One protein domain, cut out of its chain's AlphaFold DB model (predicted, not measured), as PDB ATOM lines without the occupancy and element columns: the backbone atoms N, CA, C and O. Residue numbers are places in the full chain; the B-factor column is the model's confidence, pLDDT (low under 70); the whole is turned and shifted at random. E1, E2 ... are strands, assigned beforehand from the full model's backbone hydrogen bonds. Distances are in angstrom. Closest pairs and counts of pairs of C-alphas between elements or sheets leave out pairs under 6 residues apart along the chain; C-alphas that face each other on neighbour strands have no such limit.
ATOM      1  N   THR A  35     244.637 242.494 281.670       55.84
ATOM      2  CA  THR A  35     244.425 241.678 282.888       55.84
ATOM      3  C   THR A  35     245.711 240.969 283.314       55.84
ATOM      4  O   THR A  35     246.238 240.170 282.536       55.84
ATOM      5  N   THR A  36     246.157 241.176 284.553       63.78
ATOM      6  CA  THR A  36     247.375 240.584 285.130       63.78
ATOM      7  C   THR A  36     247.016 239.511 286.164       63.78
ATOM      8  O   THR A  36     246.142 239.743 286.999       63.78
ATOM      9  N   PRO A  37     247.635 238.318 286.141       64.88
ATOM     10  CA  PRO A  37     247.398 237.282 287.149       64.88
ATOM     11  C   PRO A  37     247.750 237.761 288.566       64.88
ATOM     12  O   PRO A  37     248.775 238.412 288.748       64.88
ATOM     13  N   LEU A  38     246.954 237.395 289.577       70.56
ATOM     14  CA  LEU A  38     247.355 237.595 290.977       70.56
ATOM     15  C   LEU A  38     248.507 236.661 291.364       70.56
ATOM     16  O   LEU A  38     248.590 235.529 290.872       70.56
ATOM     17  N   ILE A  39     249.334 237.112 292.311       68.00
ATOM     18  CA  ILE A  39     250.501 236.376 292.805       68.00
ATOM     19  C   ILE A  39     250.085 235.528 294.005       68.00
ATOM     20  O   ILE A  39     249.676 236.046 295.040       68.00
ATOM     21  N   PHE A  40     250.199 234.211 293.882       67.44
ATOM     22  CA  PHE A  40     249.967 233.300 294.999       67.44
ATOM     23  C   PHE A  40     251.116 233.372 296.016       67.44
ATOM     24  O   PHE A  40     252.288 233.342 295.637       67.44
ATOM     25  N   SER A  41     250.781 233.404 297.306       64.25
ATOM     26  CA  SER A  41     251.737 233.362 298.413       64.25
ATOM     27  C   SER A  41     251.362 232.281 299.429       64.25
ATOM     28  O   SER A  41     250.215 232.163 299.860       64.25
ATOM     29  N   ASN A  42     252.367 231.524 299.871       60.88
ATOM     30  CA  ASN A  42     252.235 230.571 300.978       60.88
ATOM     31  C   ASN A  42     252.366 231.237 302.357       60.88
ATOM     32  O   ASN A  42     252.026 230.629 303.370       60.88
ATOM     33  N   ASN A  43     252.865 232.472 302.402       72.50
ATOM     34  CA  ASN A  43     253.115 233.207 303.634       72.50
ATOM     35  C   ASN A  43     252.084 234.320 303.800       72.50
ATOM     36  O   ASN A  43     251.705 234.972 302.824       72.50
ATOM     37  N   LYS A  44     251.671 234.561 305.049       77.62
ATOM     38  CA  LYS A  44     250.808 235.694 305.382       77.62
ATOM     39  C   LYS A  44     251.551 237.006 305.063       77.62
ATOM     40  O   LYS A  44     252.617 237.207 305.650       77.62
ATOM     41  N   PRO A  45     251.010 237.871 304.189       73.69
ATOM     42  CA  PRO A  45     251.648 239.141 303.846       73.69
ATOM     43  C   PRO A  45     251.652 240.152 304.998       73.69
ATOM     44  O   PRO A  45     250.989 239.941 306.025       73.69
ATOM     45  N   ALA A  46     252.393 241.253 304.831       74.50
ATOM     46  CA  ALA A  46     252.451 242.317 305.830       74.50
ATOM     47  C   ALA A  46     251.067 242.967 306.037       74.50
ATOM     48  O   ALA A  46     250.173 242.874 305.196       74.50
ATOM     49  N   ILE A  47     250.856 243.610 307.191       64.94
ATOM     50  CA  ILE A  47     249.542 244.186 307.537       64.94
ATOM     51  C   ILE A  47     249.122 245.338 306.615       64.94
ATOM     52  O   ILE A  47     247.925 245.499 306.375       64.94
ATOM     53  N   ASP A  48     250.093 246.079 306.083       69.69
ATOM     54  CA  ASP A  48     249.870 247.281 305.274       69.69
ATOM     55  C   ASP A  48     249.736 246.966 303.775       69.69
ATOM     56  O   ASP A  48     249.305 247.818 302.996       69.69
ATOM     57  N   GLU A  49     250.046 245.728 303.380       72.88
ATOM     58  CA  GLU A  49     249.934 245.241 302.007       72.88
ATOM     59  C   GLU A  49     248.499 244.822 301.672       72.88
ATOM     60  O   GLU A  49     247.768 244.241 302.487       72.88
ATOM     61  N   THR A  50     248.108 245.070 300.423       77.31
ATOM     62  CA  THR A  50     246.821 244.616 299.898       77.31
ATOM     63  C   THR A  50     246.913 243.151 299.485       77.31
ATOM     64  O   THR A  50     247.674 242.792 298.586       77.31
ATOM     65  N   TYR A  51     246.091 242.295 300.091       84.75
ATOM     66  CA  TYR A  51     246.007 240.883 299.725       84.75
ATOM     67  C   TYR A  51     244.602 240.310 299.905       84.75
ATOM     68  O   TYR A  51     243.781 240.791 300.687       84.75
ATOM     69  N   LEU A  52     244.342 239.222 299.191       85.94
ATOM     70  CA  LEU A  52     243.127 238.426 299.279       85.94
ATOM     71  C   LEU A  52     243.447 237.088 299.935       85.94
ATOM     72  O   LEU A  52     244.455 236.460 299.624       85.94
ATOM     73  N   VAL A  53     242.567 236.625 300.812       85.69
ATOM     74  CA  VAL A  53     242.560 235.244 301.288       85.69
ATOM     75  C   VAL A  53     241.416 234.537 300.591       85.69
ATOM     76  O   VAL A  53     240.257 234.841 300.867       85.69
ATOM     77  N   VAL A  54     241.732 233.611 299.692       79.62
ATOM     78  CA  VAL A  54     240.737 232.823 298.959       79.62
ATOM     79  C   VAL A  54     240.909 231.362 299.330       79.62
ATOM     80  O   VAL A  54     241.973 230.794 299.101       79.62
ATOM     81  N   ASN A  55     239.883 230.750 299.928       80.19
ATOM     82  CA  ASN A  55     239.924 229.352 300.384       80.19
ATOM     83  C   ASN A  55     241.189 229.028 301.212       80.19
ATOM     84  O   ASN A  55     241.838 228.011 300.997       80.19
ATOM     85  N   GLN A  56     241.538 229.919 302.151       76.25
ATOM     86  CA  GLN A  56     242.714 229.830 303.037       76.25
ATOM     87  C   GLN A  56     244.090 230.042 302.372       76.25
ATOM     88  O   GLN A  56     245.106 229.952 303.057       76.25
ATOM     89  N   ALA A  57     244.141 230.377 301.082       75.25
ATOM     90  CA  ALA A  57     245.364 230.750 300.372       75.25
ATOM     91  C   ALA A  57     245.496 232.271 300.216       75.25
ATOM     92  O   ALA A  57     244.494 232.951 299.989       75.25
ATOM     93  N   TYR A  58     246.722 232.798 300.296       77.31
ATOM     94  CA  TYR A  58     246.993 234.225 300.123       77.31
ATOM     95  C   TYR A  58     247.280 234.559 298.657       77.31
ATOM     96  O   TYR A  58     248.048 233.868 297.987       77.31
ATOM     97  N   TYR A  59     246.691 235.651 298.182       79.00
ATOM     98  CA  TYR A  59     246.896 236.202 296.850       79.00
ATOM     99  C   TYR A  59     247.214 237.691 296.956       79.00
ATOM    100  O   TYR A  59     246.431 238.459 297.512       79.00
ATOM    101  N   LEU A  60     248.357 238.090 296.418       77.06
ATOM    102  CA  LEU A  60     248.837 239.464 296.370       77.06
ATOM    103  C   LEU A  60     248.446 240.112 295.046       77.06
ATOM    104  O   LEU A  60     248.421 239.449 294.000       77.06
ATOM    105  N   LEU A  61     248.161 241.412 295.099       71.94
ATOM    106  CA  LEU A  61     248.046 242.216 293.891       71.94
ATOM    107  C   LEU A  61     249.460 242.520 293.375       71.94
ATOM    108  O   LEU A  61     250.256 243.062 294.140       71.94
ATOM    109  N   PRO A  62     249.777 242.191 292.110       62.28
ATOM    110  CA  PRO A  62     251.005 242.658 291.483       62.28
ATOM    111  C   PRO A  62     251.040 244.187 291.470       62.28
ATOM    112  O   PRO A  62     249.981 244.822 291.447       62.28
ATOM    113  N   ASP A  63     252.238 244.759 291.431       64.62
ATOM    114  CA  ASP A  63     252.460 246.207 291.561       64.62
ATOM    115  C   ASP A  63     251.695 247.021 290.505       64.62
ATOM    116  O   ASP A  63     251.048 248.006 290.843       64.62
ATOM    117  N   ILE A  64     251.561 246.493 289.281       58.84
ATOM    118  CA  ILE A  64     250.738 247.071 288.195       58.84
ATOM    119  C   ILE A  64     249.254 247.299 288.563       58.84
ATOM    120  O   ILE A  64     248.521 248.043 287.908       58.84
ATOM    121  N   CYS A  65     248.767 246.623 289.603       64.31
ATOM    122  CA  CYS A  65     247.407 246.730 290.116       64.31
ATOM    123  C   CYS A  65     247.336 247.526 291.431       64.31
ATOM    124  O   CYS A  65     246.294 247.498 292.080       64.31
ATOM    125  N   GLN A  66     248.399 248.218 291.839       66.44
ATOM    126  CA  GLN A  66     248.444 249.085 293.018       66.44
ATOM    127  C   GLN A  66     248.397 250.578 292.611       66.44
ATOM    128  O   GLN A  66     248.402 250.920 291.422       66.44
ATOM    129  N   GLN A  67     248.216 251.483 293.587       56.69
ATOM    130  CA  GLN A  67     248.287 252.928 293.335       56.69
ATOM    131  C   GLN A  67     249.727 253.401 293.477       56.69
ATOM    132  O   GLN A  67     250.252 253.426 294.590       56.69
ATOM    133  N   PHE A 204     242.539 233.936 289.283       77.38
ATOM    134  CA  PHE A 204     242.267 235.320 289.626       77.38
ATOM    135  C   PHE A 204     243.184 236.280 288.871       77.38
ATOM    136  O   PHE A 204     244.405 236.103 288.830       77.38
ATOM    137  N   LYS A 205     242.589 237.322 288.295       77.44
ATOM    138  CA  LYS A 205     243.291 238.336 287.501       77.44
ATOM    139  C   LYS A 205     242.836 239.723 287.910       77.44
ATOM    140  O   LYS A 205     241.636 239.932 288.062       77.44
ATOM    141  N   CYS A 206     243.759 240.660 288.046       76.31
ATOM    142  CA  CYS A 206     243.473 242.060 288.310       76.31
ATOM    143  C   CYS A 206     243.601 242.907 287.038       76.31
ATOM    144  O   CYS A 206     244.384 242.596 286.145       76.31
ATOM    145  N   SER A 207     242.824 243.981 286.966       72.44
ATOM    146  CA  SER A 207     242.886 244.988 285.908       72.44
ATOM    147  C   SER A 207     242.682 246.363 286.510       72.44
ATOM    148  O   SER A 207     241.683 246.588 287.194       72.44
ATOM    149  N   LYS A 208     243.590 247.296 286.236       73.62
ATOM    150  CA  LYS A 208     243.417 248.704 286.601       73.62
ATOM    151  C   LYS A 208     242.383 249.329 285.660       73.62
ATOM    152  O   LYS A 208     242.432 249.144 284.447       73.62
ATOM    153  N   VAL A 209     241.398 250.025 286.217       68.44
ATOM    154  CA  VAL A 209     240.275 250.612 285.479       68.44
ATOM    155  C   VAL A 209     240.173 252.093 285.828       68.44
ATOM    156  O   VAL A 209     239.611 252.485 286.854       68.44
ATOM    157  N   ALA A 210     240.699 252.930 284.931       64.81
ATOM    158  CA  ALA A 210     240.760 254.380 285.113       64.81
ATOM    159  C   ALA A 210     239.376 255.023 285.318       64.81
ATOM    160  O   ALA A 210     239.228 255.922 286.142       64.81
ATOM    161  N   SER A 211     238.336 254.531 284.634       69.50
ATOM    162  CA  SER A 211     236.977 255.098 284.705       69.50
ATOM    163  C   SER A 211     236.321 254.994 286.085       69.50
ATOM    164  O   SER A 211     235.393 255.745 286.377       69.50
ATOM    165  N   ILE A 212     236.797 254.082 286.935       69.94
ATOM    166  CA  ILE A 212     236.310 253.911 288.309       69.94
ATOM    167  C   ILE A 212     237.360 254.284 289.358       69.94
ATOM    168  O   ILE A 212     237.096 254.086 290.545       69.94
ATOM    169  N   ASN A 213     238.517 254.802 288.925       74.75
ATOM    170  CA  ASN A 213     239.682 255.075 289.761       74.75
ATOM    171  C   ASN A 213     240.004 253.902 290.705       74.75
ATOM    172  O   ASN A 213     239.995 254.037 291.929       74.75
ATOM    173  N   GLY A 214     240.183 252.713 290.131       76.62
ATOM    174  CA  GLY A 214     240.321 251.500 290.924       76.62
ATOM    175  C   GLY A 214     240.762 250.287 290.122       76.62
ATOM    176  O   GLY A 214     241.107 250.383 288.949       76.62
ATOM    177  N   VAL A 215     240.741 249.136 290.776       83.44
ATOM    178  CA  VAL A 215     241.224 247.852 290.275       83.44
ATOM    179  C   VAL A 215     240.095 246.839 290.350       83.44
ATOM    180  O   VAL A 215     239.397 246.730 291.356       83.44
ATOM    181  N   VAL A 216     239.914 246.079 289.279       82.75
ATOM    182  CA  VAL A 216     238.929 245.005 289.188       82.75
ATOM    183  C   VAL A 216     239.656 243.675 289.238       82.75
ATOM    184  O   VAL A 216     240.449 243.367 288.355       82.75
ATOM    185  N   VAL A 217     239.366 242.870 290.253       84.88
ATOM    186  CA  VAL A 217     239.813 241.485 290.360       84.88
ATOM    187  C   VAL A 217     238.693 240.572 289.869       84.88
ATOM    188  O   VAL A 217     237.579 240.584 290.388       84.88
ATOM    189  N   SER A 218     238.998 239.776 288.856       82.56
ATOM    190  CA  SER A 218     238.101 238.852 288.166       82.56
ATOM    191  C   SER A 218     238.572 237.409 288.339       82.56
ATOM    192  O   SER A 218     239.699 237.168 288.773       82.56
ATOM    193  N   GLY A 219     237.715 236.445 287.993       78.06
ATOM    194  CA  GLY A 219     238.025 235.012 288.081       78.06
ATOM    195  C   GLY A 219     237.328 234.270 289.220       78.06
ATOM    196  O   GLY A 219     237.538 233.070 289.380       78.06
ATOM    197  N   PHE A 220     236.476 234.950 289.991       80.38
ATOM    198  CA  PHE A 220     235.652 234.298 291.004       80.38
ATOM    199  C   PHE A 220     234.494 233.536 290.351       80.38
ATOM    200  O   PHE A 220     233.871 234.005 289.396       80.38
ATOM    201  N   THR A 221     234.195 232.355 290.881       76.94
ATOM    202  CA  THR A 221     233.049 231.531 290.472       76.94
ATOM    203  C   THR A 221     231.833 231.748 291.372       76.94
ATOM    204  O   THR A 221     230.726 231.358 291.006       76.94
ATOM    205  N   GLY A 222     232.023 232.397 292.526       74.44
ATOM    206  CA  GLY A 222     230.987 232.674 293.525       74.44
ATOM    207  C   GLY A 222     230.865 231.584 294.592       74.44
ATOM    208  O   GLY A 222     230.057 231.709 295.508       74.44
ATOM    209  N   SER A 223     231.668 230.523 294.486       75.25
ATOM    210  CA  SER A 223     231.748 229.442 295.477       75.25
ATOM    211  C   SER A 223     232.902 229.629 296.468       75.25
ATOM    212  O   SER A 223     232.974 228.930 297.479       75.25
ATOM    213  N   GLU A 224     233.804 230.569 296.188       81.00
ATOM    214  CA  GLU A 224     234.992 230.828 296.985       81.00
ATOM    215  C   GLU A 224     234.685 231.622 298.261       81.00
ATOM    216  O   GLU A 224     233.916 232.584 298.252       81.00
ATOM    217  N   GLN A 225     235.358 231.277 299.362       80.81
ATOM    218  CA  GLN A 225     235.395 232.136 300.546       80.81
ATOM    219  C   GLN A 225     236.521 233.155 300.395       80.81
ATOM    220  O   GLN A 225     237.689 232.767 300.342       80.81
ATOM    221  N   VAL A 226     236.165 234.441 300.334       86.50
ATOM    222  CA  VAL A 226     237.103 235.541 300.078       86.50
ATOM    223  C   VAL A 226     237.124 236.512 301.256       86.50
ATOM    224  O   VAL A 226     236.094 237.077 301.623       86.50
ATOM    225  N   VAL A 227     238.307 236.743 301.822       88.50
ATOM    226  CA  VAL A 227     238.579 237.811 302.799       88.50
ATOM    227  C   VAL A 227     239.570 238.788 302.180       88.50
ATOM    228  O   VAL A 227     240.520 238.369 301.527       88.50
ATOM    229  N   ILE A 228     239.355 240.088 302.372       89.06
ATOM    230  CA  ILE A 228     240.158 241.144 301.745       89.06
ATOM    231  C   ILE A 228     240.888 241.926 302.834       89.06
ATOM    232  O   ILE A 228     240.243 242.470 303.731       89.06
ATOM    233  N   ASN A 229     242.214 242.019 302.733       87.00
ATOM    234  CA  ASN A 229     242.971 243.091 303.362       87.00
ATOM    235  C   ASN A 229     243.240 244.164 302.308       87.00
ATOM    236  O   ASN A 229     243.893 243.904 301.302       87.00
ATOM    237  N   LYS A 230     242.700 245.360 302.532       80.75
ATOM    238  CA  LYS A 230     242.769 246.483 301.591       80.75
ATOM    239  C   LYS A 230     244.045 247.328 301.725       80.75
ATOM    240  O   LYS A 230     244.214 248.265 300.953       80.75
ATOM    241  N   GLY A 231     244.883 247.039 302.725       79.31
ATOM    242  CA  GLY A 231     246.080 247.824 303.015       79.31
ATOM    243  C   GLY A 231     245.790 249.318 303.206       79.31
ATOM    244  O   GLY A 231     244.659 249.735 303.504       79.31
ATOM    245  N   SER A 232     246.827 250.130 303.022       77.81
ATOM    246  CA  SER A 232     246.748 251.599 303.030       77.81
ATOM    247  C   SER A 232     246.366 252.200 301.670       77.81
ATOM    248  O   SER A 232     245.913 253.341 301.619       77.81
ATOM    249  N   GLN A 233     246.512 251.431 300.589       71.25
ATOM    250  CA  GLN A 233     246.380 251.899 299.204       71.25
ATOM    251  C   GLN A 233     244.939 251.975 298.688       71.25
ATOM    252  O   GLN A 233     244.688 252.659 297.702       71.25
ATOM    253  N   PHE A 234     243.993 251.265 299.315       80.25
ATOM    254  CA  PHE A 234     242.600 251.245 298.866       80.25
ATOM    255  C   PHE A 234     241.647 251.776 299.942       80.25
ATOM    256  O   PHE A 234     241.511 251.227 301.049       80.25
ATOM    257  N   GLY A 235     240.922 252.841 299.600       80.44
ATOM    258  CA  GLY A 235     239.907 253.451 300.450       80.44
ATOM    259  C   GLY A 235     238.667 252.577 300.636       80.44
ATOM    260  O   GLY A 235     238.128 252.500 301.743       80.44
ATOM    261  N   SER A 236     238.217 251.876 299.590       85.19
ATOM    262  CA  SER A 236     236.997 251.053 299.649       85.19
ATOM    263  C   SER A 236     237.014 249.858 298.695       85.19
ATOM    264  O   SER A 236     237.806 249.803 297.758       85.19
ATOM    265  N   TYR A 237     236.113 248.899 298.923       90.94
ATOM    266  CA  TYR A 237     235.889 247.782 298.009       90.94
ATOM    267  C   TYR A 237     234.400 247.455 297.857       90.94
ATOM    268  O   TYR A 237     233.588 247.758 298.730       90.94
ATOM    269  N   SER A 238     234.032 246.836 296.737       91.19
ATOM    270  CA  SER A 238     232.666 246.387 296.442       91.19
ATOM    271  C   SER A 238     232.670 245.158 295.534       91.19
ATOM    272  O   SER A 238     233.669 244.874 294.883       91.19
ATOM    273  N   TRP A 239     231.556 244.432 295.484       88.75
ATOM    274  CA  TRP A 239     231.388 243.262 294.621       88.75
ATOM    275  C   TRP A 239     230.387 243.550 293.506       88.75
ATOM    276  O   TRP A 239     229.317 244.102 293.764       88.75
ATOM    277  N   ALA A 240     230.710 243.141 292.280       84.00
ATOM    278  CA  ALA A 240     229.807 243.210 291.136       84.00
ATOM    279  C   ALA A 240     230.102 242.070 290.155       84.00
ATOM    280  O   ALA A 240     231.250 241.881 289.774       84.00
ATOM    281  N   ASN A 241     229.079 241.329 289.716       80.94
ATOM    282  CA  ASN A 241     229.186 240.301 288.664       80.94
ATOM    283  C   ASN A 241     230.360 239.314 288.845       80.94
ATOM    284  O   ASN A 241     231.126 239.087 287.911       80.94
ATOM    285  N   ASN A 242     230.521 238.745 290.044       80.81
ATOM    286  CA  ASN A 242     231.639 237.854 290.392       80.81
ATOM    287  C   ASN A 242     233.033 238.484 290.189       80.81
ATOM    288  O   ASN A 242     234.021 237.790 289.950       80.81
ATOM    289  N   ALA A 243     233.117 239.806 290.299       84.00
ATOM    290  CA  ALA A 243     234.355 240.556 290.365       84.00
ATOM    291  C   ALA A 243     234.395 241.385 291.651       84.00
ATOM    292  O   ALA A 243     233.380 241.920 292.113       84.00
ATOM    293  N   LEU A 244     235.591 241.490 292.215       88.56
ATOM    294  CA  LEU A 244     235.898 242.383 293.318       88.56
ATOM    295  C   LEU A 244     236.428 243.693 292.739       88.56
ATOM    296  O   LEU A 244     237.359 243.695 291.943       88.56
ATOM    297  N   ILE A 245     235.851 244.807 293.159       87.94
ATOM    298  CA  ILE A 245     236.265 246.148 292.767       87.94
ATOM    299  C   ILE A 245     236.922 246.800 293.975       87.94
ATOM    300  O   ILE A 245     236.255 247.023 294.984       87.94
ATOM    301  N   LEU A 246     238.201 247.130 293.859       85.06
ATOM    302  CA  LEU A 246     238.970 247.910 294.821       85.06
ATOM    303  C   LEU A 246     239.066 249.344 294.301       85.06
ATOM    304  O   LEU A 246     239.384 249.550 293.135       85.06
ATOM    305  N   LYS A 247     238.774 250.340 295.131       83.75
ATOM    306  CA  LYS A 247     238.922 251.756 294.773       83.75
ATOM    307  C   LYS A 247     240.021 252.374 295.612       83.75
ATOM    308  O   LYS A 247     240.065 252.110 296.817       83.75
ATOM    309  N   PHE A 248     240.855 253.172 294.956       78.44
ATOM    310  CA  PHE A 248     241.842 254.014 295.620       78.44
ATOM    311  C   PHE A 248     241.137 254.971 296.589       78.44
ATOM    312  O   PHE A 248     240.108 255.570 296.189       78.44
TER     313      PHE A 248
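AT A GLANCE: This is residues 35 to 67 and 204 to 248 of the 248 residues of an uncharacterized protein of Kangiella profundi (UniProt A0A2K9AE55). Two four-stranded antiparallel sheets, E4 to E5 to E8 to E7 and E1 to E3 to E2 to E6, stand partly face to face as a small sandwich, shifted along each other. At one edge E6 comes near E7, and at the opposite edge residues 36 to 37, before E1, make a short pairing with E4. The printed part has 78 residues and eight named strands, E1 to E8 in order along the chain, with no named helix. The class is all strand, though under half of the residues, 37 of 78, are in named elements. The whole is compact, with a radius of gyration of the C-alphas of 11.4 A and spans of 33 by 27 by 20 A.

IN THESE COORDINATES: In the first sheet, E4 is residues 205 to 209, 12.8 A long, with C-alpha 205 at (243.291, 238.336, 287.501). E5 is residues 214 to 218, 13.1 A, E7 is residues 236 to 240, 13.6 A, and E8 is residues 243 to 247, 12.9 A, ending with C-alpha 247 at (238.922, 251.756, 294.773). In the second sheet, E1 is residues 39 to 41, 6.5 A, and begins with C-alpha 39 at (250.501, 236.376, 292.805). E2 is residues 50 to 54, 13.3 A, E3 is residues 57 to 60, 10.2 A, and E6 is residues 226 to 230, 12.4 A.

HOW THE PARTS SIT: The sheet E4 E5 E8 E7 is strongly twisted, and E4 and E7 are its edge strands. The hairpin E4 and E5 has N 207 and O 216 within hydrogen-bond range at 2.8 A. E5 and E8 are antiparallel at 164 degrees, with N 215 and O 246 at 2.8 A. The hairpin E7 and E8 has N 238 and O 245 at 2.8 A. Residues 36 to 37 pair antiparallel with residues 205 to 206 of E4. The closest C-alphas of E6 and E7 are those of Lys 230 and Ser 236, 7.6 A apart. In the sheet E1 E3 E2 E6, E6 and E2 are antiparallel at 173 degrees, with N 53 and O 227 at 2.8 A. The hairpin E2 and E3 has N 52 and O 59 at 2.8 A. E1 and E3 are antiparallel at 136 degrees, with N 41 and O 58 at 2.9 A. Among the pairs that are apart are E1 and E4, and E2 and E8.

THE WHOLE: The two C-alphas farthest apart are those of Asn 42 and Ser 211, at 33.2 A. Residues 68 to 203 are not printed, and C-alphas 67 and 204 are 19.0 A apart across the cut. Of the links that are printed whole, none is long. The mean pLDDT of the printed part is 76.4; 19 residues are under 70, namely 35 to 37, 39 to 42, 47 to 48, 62 to 67 and 209 to 212.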